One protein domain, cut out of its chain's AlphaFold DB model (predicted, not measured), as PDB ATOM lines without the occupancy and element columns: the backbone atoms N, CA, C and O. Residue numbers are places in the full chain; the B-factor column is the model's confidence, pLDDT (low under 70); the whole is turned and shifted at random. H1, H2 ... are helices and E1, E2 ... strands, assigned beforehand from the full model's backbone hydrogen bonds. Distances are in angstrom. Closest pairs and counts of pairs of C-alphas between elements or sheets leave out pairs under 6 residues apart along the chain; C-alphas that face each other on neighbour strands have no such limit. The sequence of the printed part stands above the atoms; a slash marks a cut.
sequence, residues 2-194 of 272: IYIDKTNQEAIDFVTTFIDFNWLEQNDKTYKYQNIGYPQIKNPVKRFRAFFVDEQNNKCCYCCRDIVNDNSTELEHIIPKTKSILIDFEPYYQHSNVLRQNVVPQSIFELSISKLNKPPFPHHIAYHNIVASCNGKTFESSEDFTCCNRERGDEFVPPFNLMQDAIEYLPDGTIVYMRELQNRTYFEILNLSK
ATOM      1  N   ILE A   2      59.691 -33.874  68.445       90.81
ATOM      2  CA  ILE A   2      58.564 -34.124  67.548       90.81
ATOM      3  C   ILE A   2      57.470 -34.864  68.313       90.81
ATOM      4  O   ILE A   2      57.772 -35.693  69.182       90.81
ATOM      5  N   TYR A   3      56.217 -34.556  67.989       95.00
ATOM      6  CA  TYR A   3      55.097 -35.413  68.354       95.00
ATOM      7  C   TYR A   3      55.183 -36.714  67.553       95.00
ATOM      8  O   TYR A   3      55.529 -36.702  66.372       95.00
ATOM      9  N   ILE A   4      54.893 -37.828  68.213       96.44
ATOM     10  CA  ILE A   4      54.997 -39.170  67.662       96.44
ATOM     11  C   ILE A   4      53.642 -39.846  67.798       96.44
ATOM     12  O   ILE A   4      53.165 -40.086  68.911       96.44
ATOM     13  N   ASP A   5      53.053 -40.185  66.656       94.62
ATOM     14  CA  ASP A   5      51.847 -40.995  66.620       94.62
ATOM     15  C   ASP A   5      52.203 -42.476  66.812       94.62
ATOM     16  O   ASP A   5      52.942 -43.069  66.028       94.62
ATOM     17  N   LYS A   6      51.686 -43.079  67.885       96.56
ATOM     18  CA  LYS A   6      51.979 -44.460  68.292       96.56
ATOM     19  C   LYS A   6      50.904 -45.438  67.825       96.56
ATOM     20  O   LYS A   6      50.405 -46.238  68.614       96.56
ATOM     21  N   THR A   7      50.538 -45.363  66.551       96.38
ATOM     22  CA  THR A   7      49.454 -46.154  65.941       96.38
ATOM     23  C   THR A   7      49.943 -47.167  64.902       96.38
ATOM     24  O   THR A   7      49.127 -47.808  64.241       96.38
ATOM     25  N   ASN A   8      51.261 -47.365  64.755       97.38
ATOM     26  CA  ASN A   8      51.818 -48.289  63.767       97.38
ATOM     27  C   ASN A   8      51.425 -49.747  64.075       97.38
ATOM     28  O   ASN A   8      51.999 -50.399  64.954       97.38
ATOM     29  N   GLN A   9      50.469 -50.274  63.305       97.62
ATOM     30  CA  GLN A   9      49.941 -51.621  63.507       97.62
ATOM     31  C   GLN A   9      50.999 -52.710  63.295       97.62
ATOM     32  O   GLN A   9      51.022 -53.678  64.048       97.62
ATOM     33  N   GLU A  10      51.924 -52.547  62.344       97.88
ATOM     34  CA  GLU A  10      52.980 -53.542  62.119       97.88
ATOM     35  C   GLU A  10      53.927 -53.646  63.318       97.88
ATOM     36  O   GLU A  10      54.347 -54.745  63.691       97.88
ATOM     37  N   ALA A  11      54.241 -52.518  63.958       97.56
ATOM     38  CA  ALA A  11      55.055 -52.496  65.168       97.56
ATOM     39  C   ALA A  11      54.311 -53.124  66.363       97.56
ATOM     40  O   ALA A  11      54.900 -53.881  67.140       97.56
ATOM     41  N   ILE A  12      53.005 -52.859  66.487       98.31
ATOM     42  CA  ILE A  12      52.135 -53.471  67.503       98.31
ATOM     43  C   ILE A  12      52.062 -54.992  67.308       98.31
ATOM     44  O   ILE A  12      52.249 -55.748  68.268       98.31
ATOM     45  N   ASP A  13      51.851 -55.451  66.077       98.06
ATOM     46  CA  ASP A  13      51.783 -56.871  65.726       98.06
ATOM     47  C   ASP A  13      53.128 -57.561  65.951       98.06
ATOM     48  O   ASP A  13      53.171 -58.691  66.445       98.06
ATOM     49  N   PHE A  14      54.238 -56.871  65.669       97.88
ATOM     50  CA  PHE A  14      55.587 -57.366  65.931       97.88
ATOM     51  C   PHE A  14      55.804 -57.653  67.423       97.88
ATOM     52  O   PHE A  14      56.231 -58.753  67.785       97.88
ATOM     53  N   VAL A  15      55.459 -56.704  68.302       97.94
ATOM     54  CA  VAL A  15      55.575 -56.877  69.763       97.94
ATOM     55  C   VAL A  15      54.604 -57.945  70.273       97.94
ATOM     56  O   VAL A  15      54.986 -58.790  71.085       97.94
ATOM     57  N   THR A  16      53.367 -57.950  69.776       98.12
ATOM     58  CA  THR A  16      52.333 -58.936  70.136       98.12
ATOM     59  C   THR A  16      52.794 -60.353  69.824       98.12
ATOM     60  O   THR A  16      52.804 -61.212  70.707       98.12
ATOM     61  N   THR A  17      53.250 -60.561  68.589       97.50
ATOM     62  CA  THR A  17      53.759 -61.836  68.087       97.50
ATOM     63  C   THR A  17      54.971 -62.296  68.890       97.50
ATOM     64  O   THR A  17      55.033 -63.448  69.315       97.50
ATOM     65  N   PHE A  18      55.915 -61.387  69.162       97.56
ATOM     66  CA  PHE A  18      57.082 -61.686  69.987       97.56
ATOM     67  C   PHE A  18      56.687 -62.174  71.387       97.56
ATOM     68  O   PHE A  18      57.221 -63.176  71.856       97.56
ATOM     69  N   ILE A  19      55.736 -61.513  72.053       97.56
ATOM     70  CA  ILE A  19      55.285 -61.926  73.390       97.56
ATOM     71  C   ILE A  19      54.543 -63.264  73.339       97.56
ATOM     72  O   ILE A  19      54.746 -64.107  74.211       97.56
ATOM     73  N   ASP A  20      53.697 -63.480  72.331       96.75
ATOM     74  CA  ASP A  20      52.924 -64.715  72.204       96.75
ATOM     75  C   ASP A  20      53.805 -65.939  71.934       96.75
ATOM     76  O   ASP A  20      53.554 -66.991  72.521       96.75
ATOM     77  N   PHE A  21      54.872 -65.800  71.141       96.62
ATOM     78  CA  PHE A  21      55.867 -66.863  70.954       96.62
ATOM     79  C   PHE A  21      56.662 -67.193  72.218       96.62
ATOM     80  O   PHE A  21      57.255 -68.263  72.311       96.62
ATOM     81  N   ASN A  22      56.672 -66.285  73.188       96.75
ATOM     82  CA  ASN A  22      57.422 -66.409  74.428       96.75
ATOM     83  C   ASN A  22      56.542 -66.795  75.631       96.75
ATOM     84  O   ASN A  22      57.002 -66.764  76.771       96.75
ATOM     85  N   TRP A  23      55.289 -67.188  75.387       97.12
ATOM     86  CA  TRP A  23      54.436 -67.879  76.352       97.12
ATOM     87  C   TRP A  23      54.701 -69.386  76.269       97.12
ATOM     88  O   TRP A  23      54.153 -70.075  75.408       97.12
ATOM     89  N   LEU A  24      55.584 -69.888  77.134       96.38
ATOM     90  CA  LEU A  24      56.159 -71.228  77.018       96.38
ATOM     91  C   LEU A  24      55.675 -72.163  78.130       96.38
ATOM     92  O   LEU A  24      55.561 -71.762  79.294       96.38
ATOM     93  N   GLU A  25      55.439 -73.426  77.773       96.06
ATOM     94  CA  GLU A  25      55.178 -74.504  78.730       96.06
ATOM     95  C   GLU A  25      56.441 -74.797  79.560       96.06
ATOM     96  O   GLU A  25      57.566 -74.779  79.060       96.06
ATOM     97  N   GLN A  26      56.245 -75.033  80.851       94.25
ATOM     98  CA  GLN A  26      57.273 -75.358  81.831       94.25
ATOM     99  C   GLN A  26      57.328 -76.879  82.066       94.25
ATOM    100  O   GLN A  26      56.389 -77.608  81.752       94.25
ATOM    101  N   ASN A  27      58.397 -77.374  82.700       94.19
ATOM    102  CA  ASN A  27      58.560 -78.810  82.993       94.19
ATOM    103  C   ASN A  27      57.428 -79.404  83.858       94.19
ATOM    104  O   ASN A  27      57.173 -80.605  83.803       94.19
ATOM    105  N   ASP A  28      56.759 -78.577  84.662       94.50
ATOM    106  CA  ASP A  28      55.629 -78.955  85.516       94.50
ATOM    107  C   ASP A  28      54.259 -78.811  84.817       94.50
ATOM    108  O   ASP A  28      53.224 -78.891  85.477       94.50
ATOM    109  N   LYS A  29      54.245 -78.621  83.487       92.44
ATOM    110  CA  LYS A  29      53.054 -78.369  82.653       92.44
ATOM    111  C   LYS A  29      52.319 -77.061  82.968       92.44
ATOM    112  O   LYS A  29      51.193 -76.857  82.510       92.44
ATOM    113  N   THR A  30      52.926 -76.164  83.746       94.75
ATOM    114  CA  THR A  30      52.464 -74.774  83.844       94.75
ATOM    115  C   THR A  30      52.976 -73.968  82.653       94.75
ATOM    116  O   THR A  30      53.754 -74.463  81.844       94.75
ATOM    117  N   TYR A  31      52.536 -72.720  82.512       95.44
ATOM    118  CA  TYR A  31      53.007 -71.829  81.456       95.44
ATOM    119  C   TYR A  31      53.478 -70.513  82.056       95.44
ATOM    120  O   TYR A  31      52.893 -70.030  83.027       95.44
ATOM    121  N   LYS A  32      54.528 -69.938  81.467       96.50
ATOM    122  CA  LYS A  32      55.072 -68.635  81.861       96.50
ATOM    123  C   LYS A  32      55.617 -67.881  80.660       96.50
ATOM    124  O   LYS A  32      56.037 -68.479  79.669       96.50
ATOM    125  N   TYR A  33      55.663 -66.559  80.784       96.62
ATOM    126  CA  TYR A  33      56.444 -65.740  79.871       96.62
ATOM    127  C   TYR A  33      57.937 -65.938  80.143       96.62
ATOM    128  O   TYR A  33      58.385 -65.822  81.282       96.62
ATOM    129  N   GLN A  34      58.711 -66.223  79.101       93.81
ATOM    130  CA  GLN A  34      60.167 -66.356  79.174       93.81
ATOM    131  C   GLN A  34      60.825 -65.515  78.086       93.81
ATOM    132  O   GLN A  34      60.233 -65.298  77.043       93.81
ATOM    133  N   ASN A  35      62.055 -65.041  78.294       92.69
ATOM    134  CA  ASN A  35      62.828 -64.326  77.263       92.69
ATOM    135  C   ASN A  35      62.155 -63.057  76.686       92.69
ATOM    136  O   ASN A  35      62.575 -62.563  75.642       92.69
ATOM    137  N   ILE A  36      61.167 -62.477  77.378       93.00
ATOM    138  CA  ILE A  36      60.452 -61.253  76.967       93.00
ATOM    139  C   ILE A  36      61.228 -59.965  77.297       93.00
ATOM    140  O   ILE A  36      60.685 -59.010  77.854       93.00
ATOM    141  N   GLY A  37      62.523 -59.951  76.992       92.94
ATOM    142  CA  GLY A  37      63.420 -58.842  77.291       92.94
ATOM    143  C   GLY A  37      63.755 -57.988  76.070       92.94
ATOM    144  O   GLY A  37      63.651 -58.403  74.912       92.94
ATOM    145  N   TYR A  38      64.224 -56.771  76.345       93.94
ATOM    146  CA  TYR A  38      64.672 -55.844  75.310       93.94
ATOM    147  C   TYR A  38      65.794 -56.394  74.406       93.94
ATOM    148  O   TYR A  38      65.709 -56.205  73.192       93.94
ATOM    149  N   PRO A  39      66.832 -57.089  74.925       93.88
ATOM    150  CA  PRO A  39      67.863 -57.688  74.074       93.88
ATOM    151  C   PRO A  39      67.319 -58.697  73.056       93.88
ATOM    152  O   PRO A  39      67.875 -58.809  71.965       93.88
ATOM    153  N   GLN A  40      66.249 -59.410  73.407       94.50
ATOM    154  CA  GLN A  40      65.644 -60.445  72.578       94.50
ATOM    155  C   GLN A  40      64.759 -59.844  71.487       94.50
ATOM    156  O   GLN A  40      64.937 -60.177  70.318       94.50
ATOM    157  N   ILE A  41      63.850 -58.925  71.839       94.06
ATOM    158  CA  ILE A  41      62.929 -58.333  70.853       94.06
ATOM    159  C   ILE A  41      63.662 -57.493  69.811       94.06
ATOM    160  O   ILE A  41      63.285 -57.467  68.641       94.06
ATOM    161  N   LYS A  42      64.756 -56.833  70.216       90.12
ATOM    162  CA  LYS A  42      65.550 -56.019  69.304       90.12
ATOM    163  C   LYS A  42      66.385 -56.859  68.343       90.12
ATOM    164  O   LYS A  42      67.246 -56.290  67.702       90.12
ATOM    165  N   ASN A  43      66.236 -58.179  68.249       88.81
ATOM    166  CA  ASN A  43      66.993 -58.990  67.299       88.81
ATOM    167  C   ASN A  43      66.065 -59.510  66.179       88.81
ATOM    168  O   ASN A  43      65.152 -60.275  66.482       88.81
ATOM    169  N   PRO A  44      66.268 -59.139  64.897       87.50
ATOM    170  CA  PRO A  44      67.332 -58.281  64.365       87.50
ATOM    171  C   PRO A  44      67.076 -56.781  64.586       87.50
ATOM    172  O   PRO A  44      66.022 -56.253  64.228       87.50
ATOM    173  N   VAL A  45      68.095 -56.068  65.086       91.38
ATOM    174  CA  VAL A  45      67.968 -54.661  65.540       91.38
ATOM    175  C   VAL A  45      67.590 -53.718  64.425       91.38
ATOM    176  O   VAL A  45      66.822 -52.790  64.642       91.38
ATOM    177  N   LYS A  46      68.042 -54.015  63.208       94.50
ATOM    178  CA  LYS A  46      67.701 -53.244  62.019       94.50
ATOM    179  C   LYS A  46      66.192 -53.209  61.766       94.50
ATOM    180  O   LYS A  46      65.667 -52.152  61.440       94.50
ATOM    181  N   ARG A  47      65.486 -54.336  61.925       95.12
ATOM    182  CA  ARG A  47      64.030 -54.379  61.713       95.12
ATOM    183  C   ARG A  47      63.305 -53.635  62.824       95.12
ATOM    184  O   ARG A  47      62.455 -52.807  62.539       95.12
ATOM    185  N   PHE A  48      63.669 -53.907  64.076       96.25
ATOM    186  CA  PHE A  48      63.003 -53.286  65.215       96.25
ATOM    187  C   PHE A  48      63.214 -51.766  65.249       96.25
ATOM    188  O   PHE A  48      62.265 -51.026  65.467       96.25
ATOM    189  N   ARG A  49      64.431 -51.290  64.952       97.44
ATOM    190  CA  ARG A  49      64.749 -49.860  64.858       97.44
ATOM    191  C   ARG A  49      64.001 -49.159  63.722       97.44
ATOM    192  O   ARG A  49      63.613 -48.010  63.907       97.44
ATOM    193  N   ALA A  50      63.780 -49.835  62.588       97.69
ATOM    194  CA  ALA A  50      63.105 -49.243  61.428       97.69
ATOM    195  C   ALA A  50      61.732 -48.670  61.796       97.69
ATOM    196  O   ALA A  50      61.465 -47.523  61.466       97.69
ATOM    197  N   PHE A  51      60.933 -49.407  62.581       97.75
ATOM    198  CA  PHE A  51      59.611 -48.947  63.021       97.75
ATOM    199  C   PHE A  51      59.647 -47.544  63.633       97.75
ATOM    200  O   PHE A  51      58.794 -46.725  63.324       97.75
ATOM    201  N   PHE A  52      60.647 -47.267  64.472       97.81
ATOM    202  CA  PHE A  52      60.770 -45.995  65.180       97.81
ATOM    203  C   PHE A  52      61.403 -44.899  64.320       97.81
ATOM    204  O   PHE A  52      61.019 -43.743  64.432       97.81
ATOM    205  N   VAL A  53      62.378 -45.242  63.471       97.81
ATOM    206  CA  VAL A  53      63.016 -44.272  62.564       97.81
ATOM    207  C   VAL A  53      62.019 -43.773  61.521       97.81
ATOM    208  O   VAL A  53      61.936 -42.566  61.299       97.81
ATOM    209  N   ASP A  54      61.251 -44.688  60.930       97.19
ATOM    210  CA  ASP A  54      60.294 -44.383  59.867       97.19
ATOM    211  C   ASP A  54      59.094 -43.598  60.423       97.19
ATOM    212  O   ASP A  54      58.725 -42.562  59.879       97.19
ATOM    213  N   GLU A  55      58.545 -44.017  61.570       97.12
ATOM    214  CA  GLU A  55      57.483 -43.296  62.294       97.12
ATOM    215  C   GLU A  55      57.861 -41.851  62.638       97.12
ATOM    216  O   GLU A  55      57.024 -40.952  62.634       97.12
ATOM    217  N   GLN A  56      59.137 -41.622  62.938       97.06
ATOM    218  CA  GLN A  56      59.662 -40.315  63.304       97.06
ATOM    219  C   GLN A  56      60.157 -39.501  62.102       97.06
ATOM    220  O   GLN A  56      60.826 -38.484  62.295       97.06
ATOM    221  N   ASN A  57      59.866 -39.941  60.871       96.81
ATOM    222  CA  ASN A  57      60.307 -39.302  59.629       96.81
ATOM    223  C   ASN A  57      61.814 -39.012  59.619       96.81
ATOM    224  O   ASN A  57      62.246 -37.914  59.263       96.81
ATOM    225  N   ASN A  58      62.617 -39.977  60.075       97.56
ATOM    226  CA  ASN A  58      64.071 -39.855  60.144       97.56
ATOM    227  C   ASN A  58      64.567 -38.696  61.024       97.56
ATOM    228  O   ASN A  58      65.680 -38.217  60.829       97.56
ATOM    229  N   LYS A  59      63.791 -38.258  62.025       97.44
ATOM    230  CA  LYS A  59      64.211 -37.240  62.997       97.44
ATOM    231  C   LYS A  59      64.353 -37.825  64.402       97.44
ATOM    232  O   LYS A  59      63.523 -38.597  64.876       97.44
ATOM    233  N   CYS A  60      65.408 -37.427  65.105       96.56
ATOM    234  CA  CYS A  60      65.601 -37.689  66.523       96.56
ATOM    235  C   CYS A  60      64.418 -37.118  67.302       96.56
ATOM    236  O   CYS A  60      64.113 -35.927  67.198       96.56
ATOM    237  N   CYS A  61      63.798 -37.950  68.138       95.69
ATOM    238  CA  CYS A  61      62.601 -37.566  68.871       95.69
ATOM    239  C   CYS A  61      62.828 -36.348  69.789       95.69
ATOM    240  O   CYS A  61      61.928 -35.523  69.955       95.69
ATOM    241  N   TYR A  62      64.031 -36.172  70.341       94.94
ATOM    242  CA  TYR A  62      64.326 -35.095  71.288       94.94
ATOM    243  C   TYR A  62      64.783 -33.802  70.605       94.94
ATOM    244  O   TYR A  62      64.137 -32.758  70.736       94.94
ATOM    245  N   CYS A  63      65.894 -33.860  69.869       94.81
ATOM    246  CA  CYS A  63      66.552 -32.672  69.326       94.81
ATOM    247  C   CYS A  63      66.199 -32.358  67.864       94.81
ATOM    248  O   CYS A  63      66.631 -31.323  67.368       94.81
ATOM    249  N   CYS A  64      65.426 -33.212  67.184       96.44
ATOM    250  CA  CYS A  64      65.056 -33.070  65.770       96.44
ATOM    251  C   CYS A  64      66.227 -33.153  64.767       96.44
ATOM    252  O   CYS A  64      66.064 -32.771  63.609       96.44
ATOM    253  N   ARG A  65      67.388 -33.673  65.191       95.38
ATOM    254  CA  ARG A  65      68.501 -34.054  64.304       95.38
ATOM    255  C   ARG A  65      68.089 -35.179  63.358       95.38
ATOM    256  O   ARG A  65      67.365 -36.073  63.788       95.38
ATOM    257  N   ASP A  66      68.599 -35.190  62.138       95.88
ATOM    258  CA  ASP A  66      68.476 -36.317  61.217       95.88
ATOM    259  C   ASP A  66      69.039 -37.608  61.826       95.88
ATOM    260  O   ASP A  66      70.073 -37.617  62.496       95.88
ATOM    261  N   ILE A  67      68.323 -38.709  61.613       96.19
ATOM    262  CA  ILE A  67      68.694 -40.051  62.056       96.19
ATOM    263  C   ILE A  67      68.429 -41.077  60.955       96.19
ATOM    264  O   ILE A  67      67.517 -40.953  60.135       96.19
ATOM    265  N   VAL A  68      69.216 -42.148  60.970       96.50
ATOM    266  CA  VAL A  68      69.125 -43.241  59.994       96.50
ATOM    267  C   VAL A  68      69.087 -44.592  60.699       96.50
ATOM    268  O   VAL A  68      69.459 -44.724  61.865       96.50
ATOM    269  N   ASN A  69      68.606 -45.630  60.015       96.94
ATOM    270  CA  ASN A  69      68.479 -46.965  60.600       96.94
ATOM    271  C   ASN A  69      69.825 -47.722  60.651       96.94
ATOM    272  O   ASN A  69      70.020 -48.742  59.982       96.94
ATOM    273  N   ASP A  70      70.749 -47.231  61.470       94.31
ATOM    274  CA  ASP A  70      72.050 -47.837  61.736       94.31
ATOM    275  C   ASP A  70      72.468 -47.642  63.209       94.31
ATOM    276  O   ASP A  70      71.639 -47.382  64.079       94.31
ATOM    277  N   ASN A  71      73.751 -47.834  63.513       89.88
ATOM    278  CA  ASN A  71      74.281 -47.755  64.875       89.88
ATOM    279  C   ASN A  71      74.532 -46.320  65.378       89.88
ATOM    280  O   ASN A  71      74.971 -46.159  66.511       89.88
ATOM    281  N   SER A  72      74.273 -45.288  64.572       89.75
ATOM    282  CA  SER A  72      74.248 -43.891  65.030       89.75
ATOM    283  C   SER A  72      72.930 -43.520  65.727       89.75
ATOM    284  O   SER A  72      72.865 -42.506  66.428       89.75
ATOM    285  N   THR A  73      71.910 -44.371  65.572       93.69
ATOM    286  CA  THR A  73      70.581 -44.218  66.161       93.69
ATOM    287  C   THR A  73      70.371 -45.185  67.316       93.69
ATOM    288  O   THR A  73      70.396 -46.417  67.161       93.69
ATOM    289  N   GLU A  74      70.071 -44.595  68.464       92.75
ATOM    290  CA  GLU A  74      69.716 -45.285  69.691       92.75
ATOM    291  C   GLU A  74      68.204 -45.466  69.798       92.75
ATOM    292  O   GLU A  74      67.410 -44.735  69.201       92.75
ATOM    293  N   LEU A  75      67.811 -46.481  70.559       94.56
ATOM    294  CA  LEU A  75      66.423 -46.759  70.898       94.56
ATOM    295  C   LEU A  75      66.263 -46.598  72.408       94.56
ATOM    296  O   LEU A  75      66.840 -47.361  73.188       94.56
ATOM    297  N   GLU A  76      65.469 -45.607  72.779       93.38
ATOM    298  CA  GLU A  76      65.343 -45.064  74.124       93.38
ATOM    299  C   GLU A  76      63.961 -45.346  74.704       93.38
ATOM    300  O   GLU A  76      62.972 -45.456  73.977       93.38
ATOM    301  N   HIS A  77      63.883 -45.433  76.032       95.31
ATOM    302  CA  HIS A  77      62.640 -45.695  76.751       95.31
ATOM    303  C   HIS A  77      62.069 -44.402  77.337       95.31
ATOM    304  O   HIS A  77      62.746 -43.699  78.091       95.31
ATOM    305  N   ILE A  78      60.797 -44.113  77.046       96.50
ATOM    306  CA  ILE A  78      60.079 -42.968  77.620       96.50
ATOM    307  C   ILE A  78      59.936 -43.163  79.132       96.50
ATOM    308  O   ILE A  78      60.384 -42.318  79.905       96.50
ATOM    309  N   ILE A  79      59.384 -44.296  79.563       97.00
ATOM    310  CA  ILE A  79      59.413 -44.772  80.949       97.00
ATOM    311  C   ILE A  79      60.693 -45.604  81.128       97.00
ATOM    312  O   ILE A  79      60.788 -46.665  80.497       97.00
ATOM    313  N   PRO A  80      61.666 -45.167  81.956       95.25
ATOM    314  CA  PRO A  80      62.958 -45.833  82.097       95.25
ATOM    315  C   PRO A  80      62.823 -47.281  82.565       95.25
ATOM    316  O   PRO A  80      61.972 -47.600  83.392       95.25
ATOM    317  N   LYS A  81      63.712 -48.158  82.087       93.50
ATOM    318  CA  LYS A  81      63.702 -49.595  82.435       93.50
ATOM    319  C   LYS A  81      63.919 -49.890  83.917       93.50
ATOM    320  O   LYS A  81      63.593 -50.983  84.370       93.50
ATOM    321  N   THR A  82      64.540 -48.957  84.627       93.25
ATOM    322  CA  THR A  82      64.809 -49.019  86.068       93.25
ATOM    323  C   THR A  82      63.531 -48.907  86.898       93.25
ATOM    324  O   THR A  82      63.502 -49.372  88.036       93.25
ATOM    325  N   LYS A  83      62.456 -48.336  86.335       94.50
ATOM    326  CA  LYS A  83      61.146 -48.260  86.982       94.50
ATOM    327  C   LYS A  83      60.490 -49.635  86.961       94.50
ATOM    328  O   LYS A  83      60.443 -50.307  85.935       94.50
ATOM    329  N   SER A  84      59.983 -50.077  88.106       92.75
ATOM    330  CA  SER A  84      59.533 -51.472  88.267       92.75
ATOM    331  C   SER A  84      58.192 -51.621  88.972       92.75
ATOM    332  O   SER A  84      57.560 -52.676  88.867       92.75
ATOM    333  N   ILE A  85      57.726 -50.566  89.641       92.69
ATOM    334  CA  ILE A  85      56.472 -50.553  90.389       92.69
ATOM    335  C   ILE A  85      55.501 -49.547  89.779       92.69
ATOM    336  O   ILE A  85      55.903 -48.516  89.255       92.69
ATOM    337  N   LEU A  86      54.202 -49.842  89.855       92.12
ATOM    338  CA  LEU A  86      53.160 -49.065  89.174       92.12
ATOM    339  C   LEU A  86      53.156 -47.574  89.557       92.12
ATOM    340  O   LEU A  86      52.854 -46.733  88.717       92.12
ATOM    341  N   ILE A  87      53.531 -47.238  90.794       95.06
ATOM    342  CA  ILE A  87      53.590 -45.845  91.257       95.06
ATOM    343  C   ILE A  87      54.606 -45.000  90.468       95.06
ATOM    344  O   ILE A  87      54.368 -43.815  90.263       95.06
ATOM    345  N   ASP A  88      55.675 -45.607  89.940       94.81
ATOM    346  CA  ASP A  88      56.661 -44.909  89.103       94.81
ATOM    347  C   ASP A  88      56.095 -44.515  87.729       94.81
ATOM    348  O   ASP A  88      56.636 -43.643  87.050       94.81
ATOM    349  N   PHE A  89      55.023 -45.183  87.295       97.69
ATOM    350  CA  PHE A  89      54.402 -45.000  85.986       97.69
ATOM    351  C   PHE A  89      53.319 -43.925  86.027       97.69
ATOM    352  O   PHE A  89      53.040 -43.300  85.004       97.69
ATOM    353  N   GLU A  90      52.736 -43.686  87.203       96.88
ATOM    354  CA  GLU A  90      51.618 -42.766  87.391       96.88
ATOM    355  C   GLU A  90      51.912 -41.346  86.870       96.88
ATOM    356  O   GLU A  90      51.084 -40.829  86.116       96.88
ATOM    357  N   PRO A  91      53.096 -40.739  87.115       96.00
ATOM    358  CA  PRO A  91      53.434 -39.455  86.506       96.00
ATOM    359  C   PRO A  91      53.358 -39.495  84.973       96.00
ATOM    360  O   PRO A  91      52.771 -38.620  84.351       96.00
ATOM    361  N   TYR A  92      53.863 -40.547  84.325       97.62
ATOM    362  CA  TYR A  92      53.802 -40.667  82.864       97.62
ATOM    363  C   TYR A  92      52.368 -40.863  82.356       97.62
ATOM    364  O   TYR A  92      51.979 -40.281  81.342       97.62
ATOM    365  N   TYR A  93      51.558 -41.642  83.074       97.69
ATOM    366  CA  TYR A  93      50.156 -41.884  82.735       97.69
ATOM    367  C   TYR A  93      49.278 -40.646  82.879       97.69
ATOM    368  O   TYR A  93      48.270 -40.538  82.177       97.69
ATOM    369  N   GLN A  94      49.625 -39.717  83.767       95.94
ATOM    370  CA  GLN A  94      48.941 -38.427  83.891       95.94
ATOM    371  C   GLN A  94      49.149 -37.546  82.656       95.94
ATOM    372  O   GLN A  94      48.246 -36.803  82.277       95.94
ATOM    373  N   HIS A  95      50.299 -37.675  81.991       95.06
ATOM    374  CA  HIS A  95      50.634 -36.900  80.798       95.06
ATOM    375  C   HIS A  95      50.283 -37.595  79.474       95.06
ATOM    376  O   HIS A  95      50.165 -36.915  78.457       95.06
ATOM    377  N   SER A  96      50.111 -38.923  79.452       96.75
ATOM    378  CA  SER A  96      49.875 -39.673  78.211       96.75
ATOM    379  C   SER A  96      48.882 -40.826  78.375       96.75
ATOM    380  O   SER A  96      49.168 -41.848  79.008       96.75
ATOM    381  N   ASN A  97      47.731 -40.704  77.702       96.69
ATOM    382  CA  ASN A  97      46.764 -41.800  77.569       96.69
ATOM    383  C   ASN A  97      47.330 -42.975  76.765       96.69
ATOM    384  O   ASN A  97      47.011 -44.122  77.071       96.69
ATOM    385  N   VAL A  98      48.207 -42.700  75.791       97.75
ATOM    386  CA  VAL A  98      48.897 -43.732  75.003       97.75
ATOM    387  C   VAL A  98      49.687 -44.656  75.927       97.75
ATOM    388  O   VAL A  98      49.532 -45.873  75.843       97.75
ATOM    389  N   LEU A  99      50.474 -44.101  76.855       98.44
ATOM    390  CA  LEU A  99      51.215 -44.909  77.828       98.44
ATOM    391  C   LEU A  99      50.271 -45.634  78.789       98.44
ATOM    392  O   LEU A  99      50.407 -46.839  78.970       98.44
ATOM    393  N   ARG A 100      49.282 -44.925  79.349       98.00
ATOM    394  CA  ARG A 100      48.328 -45.484  80.321       98.00
ATOM    395  C   ARG A 100      47.585 -46.714  79.795       98.00
ATOM    396  O   ARG A 100      47.328 -47.644  80.551       98.00
ATOM    397  N   GLN A 101      47.208 -46.705  78.519       97.81
ATOM    398  CA  GLN A 101      46.427 -47.782  77.906       97.81
ATOM    399  C   GLN A 101      47.294 -48.946  77.414       97.81
ATOM    400  O   GLN A 101      46.811 -50.074  77.340       97.81
ATOM    401  N   ASN A 102      48.560 -48.689  77.071       98.56
ATOM    402  CA  ASN A 102      49.362 -49.644  76.305       98.56
ATOM    403  C   ASN A 102      50.626 -50.139  77.002       98.56
ATOM    404  O   ASN A 102      51.290 -51.031  76.473       98.56
ATOM    405  N   VAL A 103      50.987 -49.585  78.154       98.56
ATOM    406  CA  VAL A 103      52.248 -49.884  78.833       98.56
ATOM    407  C   VAL A 103      51.962 -50.305  80.268       98.56
ATOM    408  O   VAL A 103      51.106 -49.728  80.923       98.56
ATOM    409  N   VAL A 104      52.665 -51.329  80.751       98.06
ATOM    410  CA  VAL A 104      52.635 -51.776  82.151       98.06
ATOM    411  C   VAL A 104      54.037 -52.155  82.645       98.06
ATOM    412  O   VAL A 104      54.918 -52.436  81.824       98.06
ATOM    413  N   PRO A 105      54.275 -52.213  83.970       97.94
ATOM    414  CA  PRO A 105      55.524 -52.737  84.513       97.94
ATOM    415  C   PRO A 105      55.867 -54.127  83.961       97.94
ATOM    416  O   PRO A 105      54.995 -54.977  83.782       97.94
ATOM    417  N   GLN A 106      57.158 -54.363  83.709       97.00
ATOM    418  CA  GLN A 106      57.672 -55.633  83.171       97.00
ATOM    419  C   GLN A 106      57.282 -56.814  84.078       97.00
ATOM    420  O   GLN A 106      56.871 -57.870  83.595       97.00
ATOM    421  N   SER A 107      57.317 -56.579  85.390       95.56
ATOM    422  CA  SER A 107      56.974 -57.537  86.440       95.56
ATOM    423  C   SER A 107      55.557 -58.109  86.318       95.56
ATOM    424  O   SER A 107      55.338 -59.246  86.728       95.56
ATOM    425  N   ILE A 108      54.604 -57.388  85.707       96.56
ATOM    426  CA  ILE A 108      53.244 -57.906  85.475       96.56
ATOM    427  C   ILE A 108      53.276 -59.145  84.574       96.56
ATOM    428  O   ILE A 108      52.556 -60.108  84.829       96.56
ATOM    429  N   PHE A 109      54.126 -59.149  83.545       96.56
ATOM    430  CA  PHE A 109      54.276 -60.307  82.667       96.56
ATOM    431  C   PHE A 109      55.142 -61.392  83.315       96.56
ATOM    432  O   PHE A 109      54.785 -62.565  83.257       96.56
ATOM    433  N   GLU A 110      56.244 -61.024  83.974       93.38
ATOM    434  CA  GLU A 110      57.169 -61.986  84.602       93.38
ATOM    435  C   GLU A 110      56.519 -62.806  85.726       93.38
ATOM    436  O   GLU A 110      56.841 -63.981  85.908       93.38
ATOM    437  N   LEU A 111      55.589 -62.200  86.468       94.38
ATOM    438  CA  LEU A 111      54.870 -62.847  87.567       94.38
ATOM    439  C   LEU A 111      53.572 -63.536  87.119       94.38
ATOM    440  O   LEU A 111      52.928 -64.197  87.935       94.38
ATOM    441  N   SER A 112      53.168 -63.393  85.852       95.44
ATOM    442  CA  SER A 112      51.894 -63.941  85.390       95.44
ATOM    443  C   SER A 112      51.920 -65.466  85.302       95.44
ATOM    444  O   SER A 112      52.825 -66.067  84.723       95.44
ATOM    445  N   ILE A 113      50.863 -66.085  85.827       94.12
ATOM    446  CA  ILE A 113      50.584 -67.526  85.715       94.12
ATOM    447  C   ILE A 113      49.531 -67.838  84.643       94.12
ATOM    448  O   ILE A 113      49.182 -68.996  84.426       94.12
ATOM    449  N   SER A 114      49.004 -66.810  83.977       95.44
ATOM    450  CA  SER A 114      48.041 -66.931  82.884       95.44
ATOM    451  C   SER A 114      48.450 -66.065  81.695       95.44
ATOM    452  O   SER A 114      49.178 -65.075  81.826       95.44
ATOM    453  N   LYS A 115      47.978 -66.441  80.503       95.94
ATOM    454  CA  LYS A 115      48.212 -65.652  79.297       95.94
ATOM    455  C   LYS A 115      47.448 -64.329  79.403       95.94
ATOM    456  O   LYS A 115      46.238 -64.327  79.614       95.94
ATOM    457  N   LEU A 116      48.158 -63.219  79.244       96.75
ATOM    458  CA  LEU A 116      47.608 -61.871  79.313       96.75
ATOM    459  C   LEU A 116      47.097 -61.401  77.944       96.75
ATOM    460  O   LEU A 116      47.710 -61.661  76.897       96.75
ATOM    461  N   ASN A 117      45.989 -60.658  77.979       95.81
ATOM    462  CA  ASN A 117      45.502 -59.891  76.836       95.81
ATOM    463  C   ASN A 117      46.444 -58.712  76.564       95.81
ATOM    464  O   ASN A 117      47.046 -58.165  77.487       95.81
ATOM    465  N   LYS A 118      46.586 -58.354  75.287       95.81
ATOM    466  CA  LYS A 118      47.490 -57.309  74.804       95.81
ATOM    467  C   LYS A 118      46.746 -56.414  73.807       95.81
ATOM    468  O   LYS A 118      45.990 -56.972  73.008       95.81
ATOM    469  N   PRO A 119      46.988 -55.091  73.796       95.19
ATOM    470  CA  PRO A 119      47.674 -54.308  74.839       95.19
ATOM    471  C   PRO A 119      46.960 -54.392  76.213       95.19
ATOM    472  O   PRO A 119      45.797 -54.802  76.259       95.19
ATOM    473  N   PRO A 120      47.630 -54.050  77.337       97.69
ATOM    474  CA  PRO A 120      48.947 -53.409  77.445       97.69
ATOM    475  C   PRO A 120      50.141 -54.363  77.275       97.69
ATOM    476  O   PRO A 120      50.017 -55.583  77.362       97.69
ATOM    477  N   PHE A 121      51.320 -53.788  77.037       98.38
ATOM    478  CA  PHE A 121      52.596 -54.477  76.840       98.38
ATOM    479  C   PHE A 121      53.584 -54.159  77.973       98.38
ATOM    480  O   PHE A 121      53.519 -53.076  78.564       98.38
ATOM    481  N   PRO A 122      54.547 -55.048  78.265       97.81
ATOM    482  CA  PRO A 122      55.527 -54.783  79.303       97.81
ATOM    483  C   PRO A 122      56.533 -53.715  78.840       97.81
ATOM    484  O   PRO A 122      57.077 -53.773  77.736       97.81
ATOM    485  N   HIS A 123      56.765 -52.708  79.681       97.88
ATOM    486  CA  HIS A 123      57.411 -51.448  79.293       97.88
ATOM    487  C   HIS A 123      58.836 -51.559  78.743       97.88
ATOM    488  O   HIS A 123      59.255 -50.666  78.007       97.88
ATOM    489  N   HIS A 124      59.585 -52.629  79.035       97.19
ATOM    490  CA  HIS A 124      60.920 -52.811  78.445       97.19
ATOM    491  C   HIS A 124      60.863 -53.053  76.936       97.19
ATOM    492  O   HIS A 124      61.843 -52.764  76.247       97.19
ATOM    493  N   ILE A 125      59.749 -53.580  76.428       97.31
ATOM    494  CA  ILE A 125      59.577 -53.973  75.022       97.31
ATOM    495  C   ILE A 125      58.348 -53.342  74.358       97.31
ATOM    496  O   ILE A 125      58.149 -53.514  73.158       97.31
ATOM    497  N   ALA A 126      57.516 -52.627  75.117       98.12
ATOM    498  CA  ALA A 126      56.333 -51.961  74.599       98.12
ATOM    499  C   ALA A 126      56.717 -50.932  73.526       98.12
ATOM    500  O   ALA A 126      57.399 -49.952  73.821       98.12
ATOM    501  N   TYR A 127      56.220 -51.116  72.302       98.19
ATOM    502  CA  TYR A 127      56.425 -50.187  71.184       98.19
ATOM    503  C   TYR A 127      56.028 -48.740  71.546       98.19
ATOM    504  O   TYR A 127      56.770 -47.797  71.283       98.19
ATOM    505  N   HIS A 128      54.915 -48.578  72.262       98.44
ATOM    506  CA  HIS A 128      54.425 -47.287  72.749       98.44
ATOM    507  C   HIS A 128      55.385 -46.578  73.723       98.44
ATOM    508  O   HIS A 128      55.278 -45.370  73.907       98.44
ATOM    509  N   ASN A 129      56.311 -47.314  74.348       98.19
ATOM    510  CA  ASN A 129      57.283 -46.794  75.309       98.19
ATOM    511  C   ASN A 129      58.676 -46.551  74.701       98.19
ATOM    512  O   ASN A 129      59.567 -46.096  75.415       98.19
ATOM    513  N   ILE A 130      58.898 -46.892  73.430       97.69
ATOM    514  CA  ILE A 130      60.221 -46.840  72.795       97.69
ATOM    515  C   ILE A 130      60.226 -45.780  71.696       97.69
ATOM    516  O   ILE A 130      59.262 -45.648  70.946       97.69
ATOM    517  N   VAL A 131      61.311 -45.020  71.596       97.00
ATOM    518  CA  VAL A 131      61.524 -43.977  70.580       97.00
ATOM    519  C   VAL A 131      62.941 -44.064  70.025       97.00
ATOM    520  O   VAL A 131      63.838 -44.575  70.692       97.00
ATOM    521  N   ALA A 132      63.155 -43.565  68.811       96.88
ATOM    522  CA  ALA A 132      64.480 -43.444  68.219       96.88
ATOM    523  C   ALA A 132      65.102 -42.074  68.528       96.88
ATOM    524  O   ALA A 132      64.474 -41.028  68.353       96.88
ATOM    525  N   SER A 133      66.363 -42.049  68.937       94.81
ATOM    526  CA  SER A 133      67.111 -40.809  69.140       94.81
ATOM    527  C   SER A 133      68.477 -40.876  68.481       94.81
ATOM    528  O   SER A 133      69.040 -41.951  68.282       94.81
ATOM    529  N   CYS A 134      69.053 -39.717  68.176       92.19
ATOM    530  CA  CYS A 134      70.467 -39.666  67.827       92.19
ATOM    531  C   CYS A 134      71.319 -40.100  69.031       92.19
ATOM    532  O   CYS A 134      70.897 -39.959  70.181       92.19
ATOM    533  N   ASN A 135      72.555 -40.522  68.779       85.19
ATOM    534  CA  ASN A 135      73.547 -40.828  69.819       85.19
ATOM    535  C   ASN A 135      74.039 -39.599  70.624       85.19
ATOM    536  O   ASN A 135      74.931 -39.722  71.469       85.19
ATOM    537  N   GLY A 136      73.499 -38.411  70.333       78.12
ATOM    538  CA  GLY A 136      73.785 -37.155  71.018       78.12
ATOM    539  C   GLY A 136      75.166 -36.572  70.733       78.12
ATOM    540  O   GLY A 136      75.414 -35.455  71.163       78.12
ATOM    541  N   LYS A 137      76.052 -37.284  70.019       78.44
ATOM    542  CA  LYS A 137      77.433 -36.854  69.783       78.44
ATOM    543  C   LYS A 137      77.471 -35.713  68.789       78.44
ATOM    544  O   LYS A 137      77.020 -35.857  67.657       78.44
ATOM    545  N   THR A 138      78.055 -34.599  69.200       64.38
ATOM    546  CA  THR A 138      78.224 -33.443  68.318       64.38
ATOM    547  C   THR A 138      79.422 -33.702  67.396       64.38
ATOM    548  O   THR A 138      79.248 -33.736  66.188       64.38
ATOM    549  N   PHE A 139      80.590 -34.085  67.923       65.62
ATOM    550  CA  PHE A 139      81.772 -34.430  67.120       65.62
ATOM    551  C   PHE A 139      82.194 -35.891  67.313       65.62
ATOM    552  O   PHE A 139      82.015 -36.447  68.398       65.62
ATOM    553  N   GLU A 140      82.815 -36.506  66.296       55.09
ATOM    554  CA  GLU A 140      83.322 -37.892  66.385       55.09
ATOM    555  C   GLU A 140      84.300 -38.095  67.557       55.09
ATOM    556  O   GLU A 140      84.355 -39.185  68.127       55.09
ATOM    557  N   SER A 141      85.007 -37.033  67.964       53.03
ATOM    558  CA  SER A 141      85.977 -37.028  69.062       53.03
ATOM    559  C   SER A 141      85.495 -36.358  70.355       53.03
ATOM    560  O   SER A 141      86.271 -36.284  71.303       53.03
ATOM    561  N   SER A 142      84.266 -35.826  70.422       55.91
ATOM    562  CA  SER A 142      83.787 -35.142  71.632       55.91
ATOM    563  C   SER A 142      83.018 -36.102  72.534       55.91
ATOM    564  O   SER A 142      81.845 -36.392  72.277       55.91
ATOM    565  N   GLU A 143      83.648 -36.560  73.613       54.06
ATOM    566  CA  GLU A 143      82.926 -37.197  74.722       54.06
ATOM    567  C   GLU A 143      82.047 -36.181  75.480       54.06
ATOM    568  O   GLU A 143      81.009 -36.553  76.019       54.06
ATOM    569  N   ASP A 144      82.392 -34.890  75.412       54.84
ATOM    570  CA  ASP A 144      81.826 -33.821  76.255       54.84
ATOM    571  C   ASP A 144      80.473 -33.248  75.781       54.84
ATOM    572  O   ASP A 144      79.792 -32.508  76.500       54.84
ATOM    573  N   PHE A 145      80.042 -33.582  74.562       59.50
ATOM    574  CA  PHE A 145      78.828 -33.021  73.967       59.50
ATOM    575  C   PHE A 145      77.816 -34.105  73.620       59.50
ATOM    576  O   PHE A 145      77.607 -34.405  72.446       59.50
ATOM    577  N   THR A 146      77.191 -34.663  74.659       71.56
ATOM    578  CA  THR A 146      75.999 -35.517  74.595       71.56
ATOM    579  C   THR A 146      74.726 -34.706  74.882       71.56
ATOM    580  O   THR A 146      74.727 -33.765  75.685       71.56
ATOM    581  N   CYS A 147      73.631 -35.044  74.202       79.56
ATOM    582  CA  CYS A 147      72.282 -34.519  74.436       79.56
ATOM    583  C   CYS A 147      71.245 -35.643  74.267       79.56
ATOM    584  O   CYS A 147      71.611 -36.777  73.952       79.56
ATOM    585  N   CYS A 148      69.959 -35.314  74.421       86.94
ATOM    586  CA  CYS A 148      68.827 -36.246  74.375       86.94
ATOM    587  C   CYS A 148      68.750 -37.139  75.630       86.94
ATOM    588  O   CYS A 148      69.187 -36.748  76.709       86.94
ATOM    589  N   ASN A 149      68.143 -38.323  75.522       81.56
ATOM    590  CA  ASN A 149      67.799 -39.160  76.677       81.56
ATOM    591  C   ASN A 149      69.002 -39.797  77.389       81.56
ATOM    592  O   ASN A 149      68.848 -40.270  78.510       81.56
ATOM    593  N   ARG A 150      70.194 -39.796  76.777       77.75
ATOM    594  CA  ARG A 150      71.391 -40.438  77.344       77.75
ATOM    595  C   ARG A 150      71.779 -39.875  78.716       77.75
ATOM    596  O   ARG A 150      72.254 -40.617  79.566       77.75
ATOM    597  N   GLU A 151      71.551 -38.583  78.918       75.50
ATOM    598  CA  GLU A 151      71.962 -37.837  80.116       75.50
ATOM    599  C   GLU A 151      70.888 -37.835  81.211       75.50
ATOM    600  O   GLU A 151      71.163 -37.501  82.356       75.50
ATOM    601  N   ARG A 152      69.667 -38.269  80.875       85.88
ATOM    602  CA  ARG A 152      68.510 -38.248  81.775       85.88
ATOM    603  C   ARG A 152      68.633 -39.218  82.947       85.88
ATOM    604  O   ARG A 152      68.060 -38.979  84.008       85.88
ATOM    605  N   GLY A 153      69.277 -40.366  82.731       85.12
ATOM    606  CA  GLY A 153      69.252 -41.475  83.683       85.12
ATOM    607  C   GLY A 153      67.818 -41.854  84.084       85.12
ATOM    608  O   GLY A 153      66.985 -42.175  83.237       85.12
ATOM    609  N   ASP A 154      67.532 -41.781  85.386       88.31
ATOM    610  CA  ASP A 154      66.241 -42.157  85.983       88.31
ATOM    611  C   ASP A 154      65.330 -40.971  86.311       88.31
ATOM    612  O   ASP A 154      64.265 -41.157  86.925       88.31
ATOM    613  N   GLU A 155      65.742 -39.763  85.918       91.81
ATOM    614  CA  GLU A 155      64.992 -38.542  86.164       91.81
ATOM    615  C   GLU A 155      63.673 -38.529  85.391       91.81
ATOM    616  O   GLU A 155      63.534 -39.051  84.274       91.81
ATOM    617  N   PHE A 156      62.659 -37.931  86.011       93.12
ATOM    618  CA  PHE A 156      61.374 -37.758  85.360       93.12
ATOM    619  C   PHE A 156      61.459 -36.629  84.336       93.12
ATOM    620  O   PHE A 156      61.771 -35.487  84.663       93.12
ATOM    621  N   VAL A 157      61.101 -36.963  83.103       93.88
ATOM    622  CA  VAL A 157      60.834 -36.001  82.040       93.88
ATOM    623  C   VAL A 157      59.446 -36.336  81.501       93.88
ATOM    624  O   VAL A 157      59.204 -37.514  81.202       93.88
ATOM    625  N   PRO A 158      58.524 -35.358  81.385       94.50
ATOM    626  CA  PRO A 158      57.231 -35.597  80.766       94.50
ATOM    627  C   PRO A 158      57.400 -36.251  79.388       94.50
ATOM    628  O   PRO A 158      58.366 -35.954  78.682       94.50
ATOM    629  N   PRO A 159      56.475 -37.129  78.966       95.88
ATOM    630  CA  PRO A 159      56.535 -37.788  77.670       95.88
ATOM    631  C   PRO A 159      56.168 -36.806  76.544       95.88
ATOM    632  O   PRO A 159      55.197 -37.028  75.829       95.88
ATOM    633  N   PHE A 160      56.925 -35.715  76.381       95.62
ATOM    634  CA  PHE A 160      56.662 -34.634  75.426       95.62
ATOM    635  C   PHE A 160      56.466 -35.146  73.999       95.62
ATOM    636  O   PHE A 160      55.632 -34.633  73.267       95.62
ATOM    637  N   ASN A 161      57.165 -36.219  73.628       95.25
ATOM    638  CA  ASN A 161      57.009 -36.887  72.340       95.25
ATOM    639  C   ASN A 161      55.625 -37.499  72.096       95.25
ATOM    640  O   ASN A 161      55.292 -37.804  70.962       95.25
ATOM    641  N   LEU A 162      54.822 -37.685  73.139       97.06
ATOM    642  CA  LEU A 162      53.448 -38.183  73.072       97.06
ATOM    643  C   LEU A 162      52.428 -37.097  73.437       97.06
ATOM    644  O   LEU A 162      51.240 -37.390  73.575       97.06
ATOM    645  N   MET A 163      52.881 -35.859  73.640       94.75
ATOM    646  CA  MET A 163      52.048 -34.722  74.009       94.75
ATOM    647  C   MET A 163      52.038 -33.723  72.852       94.75
ATOM    648  O   MET A 163      53.001 -32.986  72.646       94.75
ATOM    649  N   GLN A 164      50.947 -33.709  72.093       91.62
ATOM    650  CA  GLN A 164      50.780 -32.781  70.980       91.62
ATOM    651  C   GLN A 164      50.827 -31.326  71.474       91.62
ATOM    652  O   GLN A 164      50.269 -31.014  72.529       91.62
ATOM    653  N   ASP A 165      51.537 -30.472  70.732       88.88
ATOM    654  CA  ASP A 165      51.679 -29.026  70.969       88.88
ATOM    655  C   ASP A 165      52.115 -28.653  72.401       88.88
ATOM    656  O   ASP A 165      51.807 -27.584  72.924       88.88
ATOM    657  N   ALA A 166      52.828 -29.559  73.079       92.50
ATOM    658  CA  ALA A 166      53.247 -29.342  74.458       92.50
ATOM    659  C   ALA A 166      54.442 -28.401  74.579       92.50
ATOM    660  O   ALA A 166      54.594 -27.742  75.605       92.50
ATOM    661  N   ILE A 167      55.304 -28.363  73.570       94.62
ATOM    662  CA  ILE A 167      56.537 -27.584  73.582       94.62
ATOM    663  C   ILE A 167      56.556 -26.610  72.413       94.62
ATOM    664  O   ILE A 167      55.988 -26.889  71.361       94.62
ATOM    665  N   GLU A 168      57.277 -25.514  72.590       94.31
ATOM    666  CA  GLU A 168      57.522 -24.531  71.541       94.31
ATOM    667  C   GLU A 168      59.018 -24.227  71.476       94.31
ATOM    668  O   GLU A 168      59.708 -24.145  72.498       94.31
ATOM    669  N   TYR A 169      59.527 -24.084  70.257       95.44
ATOM    670  CA  TYR A 169      60.838 -23.513  69.995       95.44
ATOM    671  C   TYR A 169      60.695 -22.035  69.670       95.44
ATOM    672  O   TYR A 169      60.021 -21.669  68.709       95.44
ATOM    673  N   LEU A 170      61.357 -21.195  70.460       95.19
ATOM    674  CA  LEU A 170      61.276 -19.749  70.323       95.19
ATOM    675  C   LEU A 170      62.268 -19.230  69.265       95.19
ATOM    676  O   LEU A 170      63.258 -19.909  68.958       95.19
ATOM    677  N   PRO A 171      62.048 -18.017  68.720       94.81
ATOM    678  CA  PRO A 171      62.958 -17.370  67.774       94.81
ATOM    679  C   PRO A 171      64.404 -17.212  68.255       94.81
ATOM    680  O   PRO A 171      65.330 -17.195  67.446       94.81
ATOM    681  N   ASP A 172      64.621 -17.081  69.565       93.62
ATOM    682  CA  ASP A 172      65.958 -16.982  70.170       93.62
ATOM    683  C   ASP A 172      66.694 -18.338  70.233       93.62
ATOM    684  O   ASP A 172      67.825 -18.416  70.703       93.62
ATOM    685  N   GLY A 173      66.061 -19.409  69.748       94.50
ATOM    686  CA  GLY A 173      66.588 -20.766  69.757       94.50
ATOM    687  C   GLY A 173      66.345 -21.518  71.063       94.50
ATOM    688  O   GLY A 173      66.771 -22.666  71.181       94.50
ATOM    689  N   THR A 174      65.667 -20.935  72.052       94.62
ATOM    690  CA  THR A 174      65.300 -21.648  73.282       94.62
ATOM    691  C   THR A 174      64.098 -22.577  73.067       94.62
ATOM    692  O   THR A 174      63.413 -22.537  72.044       94.62
ATOM    693  N   ILE A 175      63.875 -23.486  74.018       94.31
ATOM    694  CA  ILE A 175      62.718 -24.389  74.060       94.31
ATOM    695  C   ILE A 175      61.956 -24.152  75.358       94.31
ATOM    696  O   ILE A 175      62.568 -24.007  76.420       94.31
ATOM    697  N   VAL A 176      60.630 -24.128  75.267       94.00
ATOM    698  CA  VAL A 176      59.736 -23.943  76.411       94.00
ATOM    699  C   VAL A 176      58.690 -25.048  76.475       94.00
ATOM    700  O   VAL A 176      58.290 -25.616  75.459       94.00
ATOM    701  N   TYR A 177      58.247 -25.355  77.693       93.56
ATOM    702  CA  TYR A 177      57.088 -26.201  77.938       93.56
ATOM    703  C   TYR A 177      55.865 -25.301  78.109       93.56
ATOM    704  O   TYR A 177      55.784 -24.534  79.064       93.56
ATOM    705  N   MET A 178      54.896 -25.406  77.201       91.06
ATOM    706  CA  MET A 178      53.785 -24.453  77.087       91.06
ATOM    707  C   MET A 178      52.895 -24.380  78.329       91.06
ATOM    708  O   MET A 178      52.298 -23.341  78.602       91.06
ATOM    709  N   ARG A 179      52.811 -25.463  79.113       86.56
ATOM    710  CA  ARG A 179      52.016 -25.477  80.352       86.56
ATOM    711  C   ARG A 179      52.757 -24.900  81.557       86.56
ATOM    712  O   ARG A 179      52.112 -24.476  82.507       86.56
ATOM    713  N   GLU A 180      54.086 -24.872  81.519       85.38
ATOM    714  CA  GLU A 180      54.934 -24.373  82.604       85.38
ATOM    715  C   GLU A 180      56.123 -23.602  82.020       85.38
ATOM    716  O   GLU A 180      57.267 -24.045  82.077       85.38
ATOM    717  N   LEU A 181      55.851 -22.421  81.461       80.19
ATOM    718  CA  LEU A 181      56.832 -21.622  80.705       80.19
ATOM    719  C   LEU A 181      58.122 -21.284  81.480       80.19
ATOM    720  O   LEU A 181      59.147 -20.982  80.874       80.19
ATOM    721  N   GLN A 182      58.076 -21.326  82.815       73.56
ATOM    722  CA  GLN A 182      59.222 -21.052  83.688       73.56
ATOM    723  C   GLN A 182      60.051 -22.304  84.023       73.56
ATOM    724  O   GLN A 182      61.166 -22.182  84.524       73.56
ATOM    725  N   ASN A 183      59.538 -23.509  83.756       75.38
ATOM    726  CA  ASN A 183      60.204 -24.762  84.092       75.38
ATOM    727  C   ASN A 183      61.081 -25.236  82.923       75.38
ATOM    728  O   ASN A 183      60.604 -25.834  81.958       75.38
ATOM    729  N   ARG A 184      62.384 -24.947  83.009       73.25
ATOM    730  CA  ARG A 184      63.382 -25.354  82.002       73.25
ATOM    731  C   ARG A 184      64.122 -26.639  82.361       73.25
ATOM    732  O   ARG A 184      64.814 -27.192  81.506       73.25
ATOM    733  N   THR A 185      63.937 -27.143  83.580       88.44
ATOM    734  CA  THR A 185      64.732 -28.241  84.141       88.44
ATOM    735  C   THR A 185      64.644 -29.503  83.288       88.44
ATOM    736  O   THR A 185      65.651 -30.160  83.060       88.44
ATOM    737  N   TYR A 186      63.487 -29.804  82.690       91.88
ATOM    738  CA  TYR A 186      63.349 -30.961  81.796       91.88
ATOM    739  C   TYR A 186      64.260 -30.905  80.562       91.88
ATOM    740  O   TYR A 186      64.769 -31.929  80.109       91.88
ATOM    741  N   PHE A 187      64.470 -29.713  80.004       92.38
ATOM    742  CA  PHE A 187      65.327 -29.527  78.836       92.38
ATOM    743  C   PHE A 187      66.807 -29.482  79.218       92.38
ATOM    744  O   PHE A 187      67.652 -29.835  78.399       92.38
ATOM    745  N   GLU A 188      67.118 -29.098  80.455       90.88
ATOM    746  CA  GLU A 188      68.459 -29.195  81.040       90.88
ATOM    747  C   GLU A 188      68.836 -30.655  81.320       90.88
ATOM    748  O   GLU A 188      69.906 -31.078  80.894       90.88
ATOM    749  N   ILE A 189      67.927 -31.457  81.894       91.50
ATOM    750  CA  ILE A 189      68.096 -32.911  82.101       91.50
ATOM    751  C   ILE A 189      68.422 -33.622  80.779       91.50
ATOM    752  O   ILE A 189      69.293 -34.485  80.710       91.50
ATOM    753  N   LEU A 190      67.744 -33.240  79.693       90.94
ATOM    754  CA  LEU A 190      67.992 -33.784  78.354       90.94
ATOM    755  C   LEU A 190      69.144 -33.093  77.606       90.94
ATOM    756  O   LEU A 190      69.386 -33.389  76.430       90.94
ATOM    757  N   ASN A 191      69.827 -32.133  78.234       90.69
ATOM    758  CA  ASN A 191      70.885 -31.326  77.627       90.69
ATOM    759  C   ASN A 191      70.473 -30.641  76.302       90.69
ATOM    760  O   ASN A 191      71.303 -30.373  75.432       90.69
ATOM    761  N   LEU A 192      69.184 -30.327  76.142       92.06
ATOM    762  CA  LEU A 192      68.620 -29.628  74.983       92.06
ATOM    763  C   LEU A 192      68.762 -28.105  75.077       92.06
ATOM    764  O   LEU A 192      68.572 -27.415  74.077       92.06
ATOM    765  N   SER A 193      69.113 -27.579  76.249       91.25
ATOM    766  CA  SER A 193      69.401 -26.154  76.473       91.25
ATOM    767  C   SER A 193      70.887 -25.803  76.312       91.25
ATOM    768  O   SER A 193      71.290 -24.693  76.643       91.25
ATOM    769  N   LYS A 194      71.720 -26.729  75.812       89.12
ATOM    770  CA  LYS A 194      73.134 -26.447  75.520       89.12
ATOM    771  C   LYS A 194      73.260 -25.342  74.469       89.12
ATOM    772  O   LYS A 194      72.518 -25.331  73.485       89.12
TER     773      LYS A 194
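AT A GLANCE: This is residues 2 to 194 of the 272 residues of an uncharacterized protein of Chryseobacterium luteum (UniProt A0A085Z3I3). With little regular structure, this elongated body has H3 packed on strands E3 and E4 in its middle and hairpins E1 E2 and E5 E6 at opposite ends. Under half of 193 printed residues are in eight named helices and six named strands; class mixed, sheets antiparallel pairs. It is compact, radius of gyration 17.5 A, spanning 64 by 34 by 29 A.

IN THESE COORDINATES: H1, residues 9 to 21, 18.0 A long, begins at C-alpha (49.941, -51.621, 63.507). Then come E1 23-25, E2 31-33, H2 38-41, H3 45-55, E3 73-77, H4 90-95, H5 97-102, H6 106-110, E4 130-134, H7 148-151, E5 167-169, E6 175-177, H8 185-189, ending at (68.096, -32.911, 82.101).

HOW THE PARTS SIT: N 74 of E3 and O 133 of E4 are within hydrogen-bond range, 2.8 A. Phe 52 and Ala 132, closest C-alphas of H3 and E4, are 5.4 A apart. In H1, H5, H6 and H8 every O i to N i+4 pair is within range.

THE WHOLE: Residues 138 to 145, in the long link E4 to H7, are under pLDDT 70.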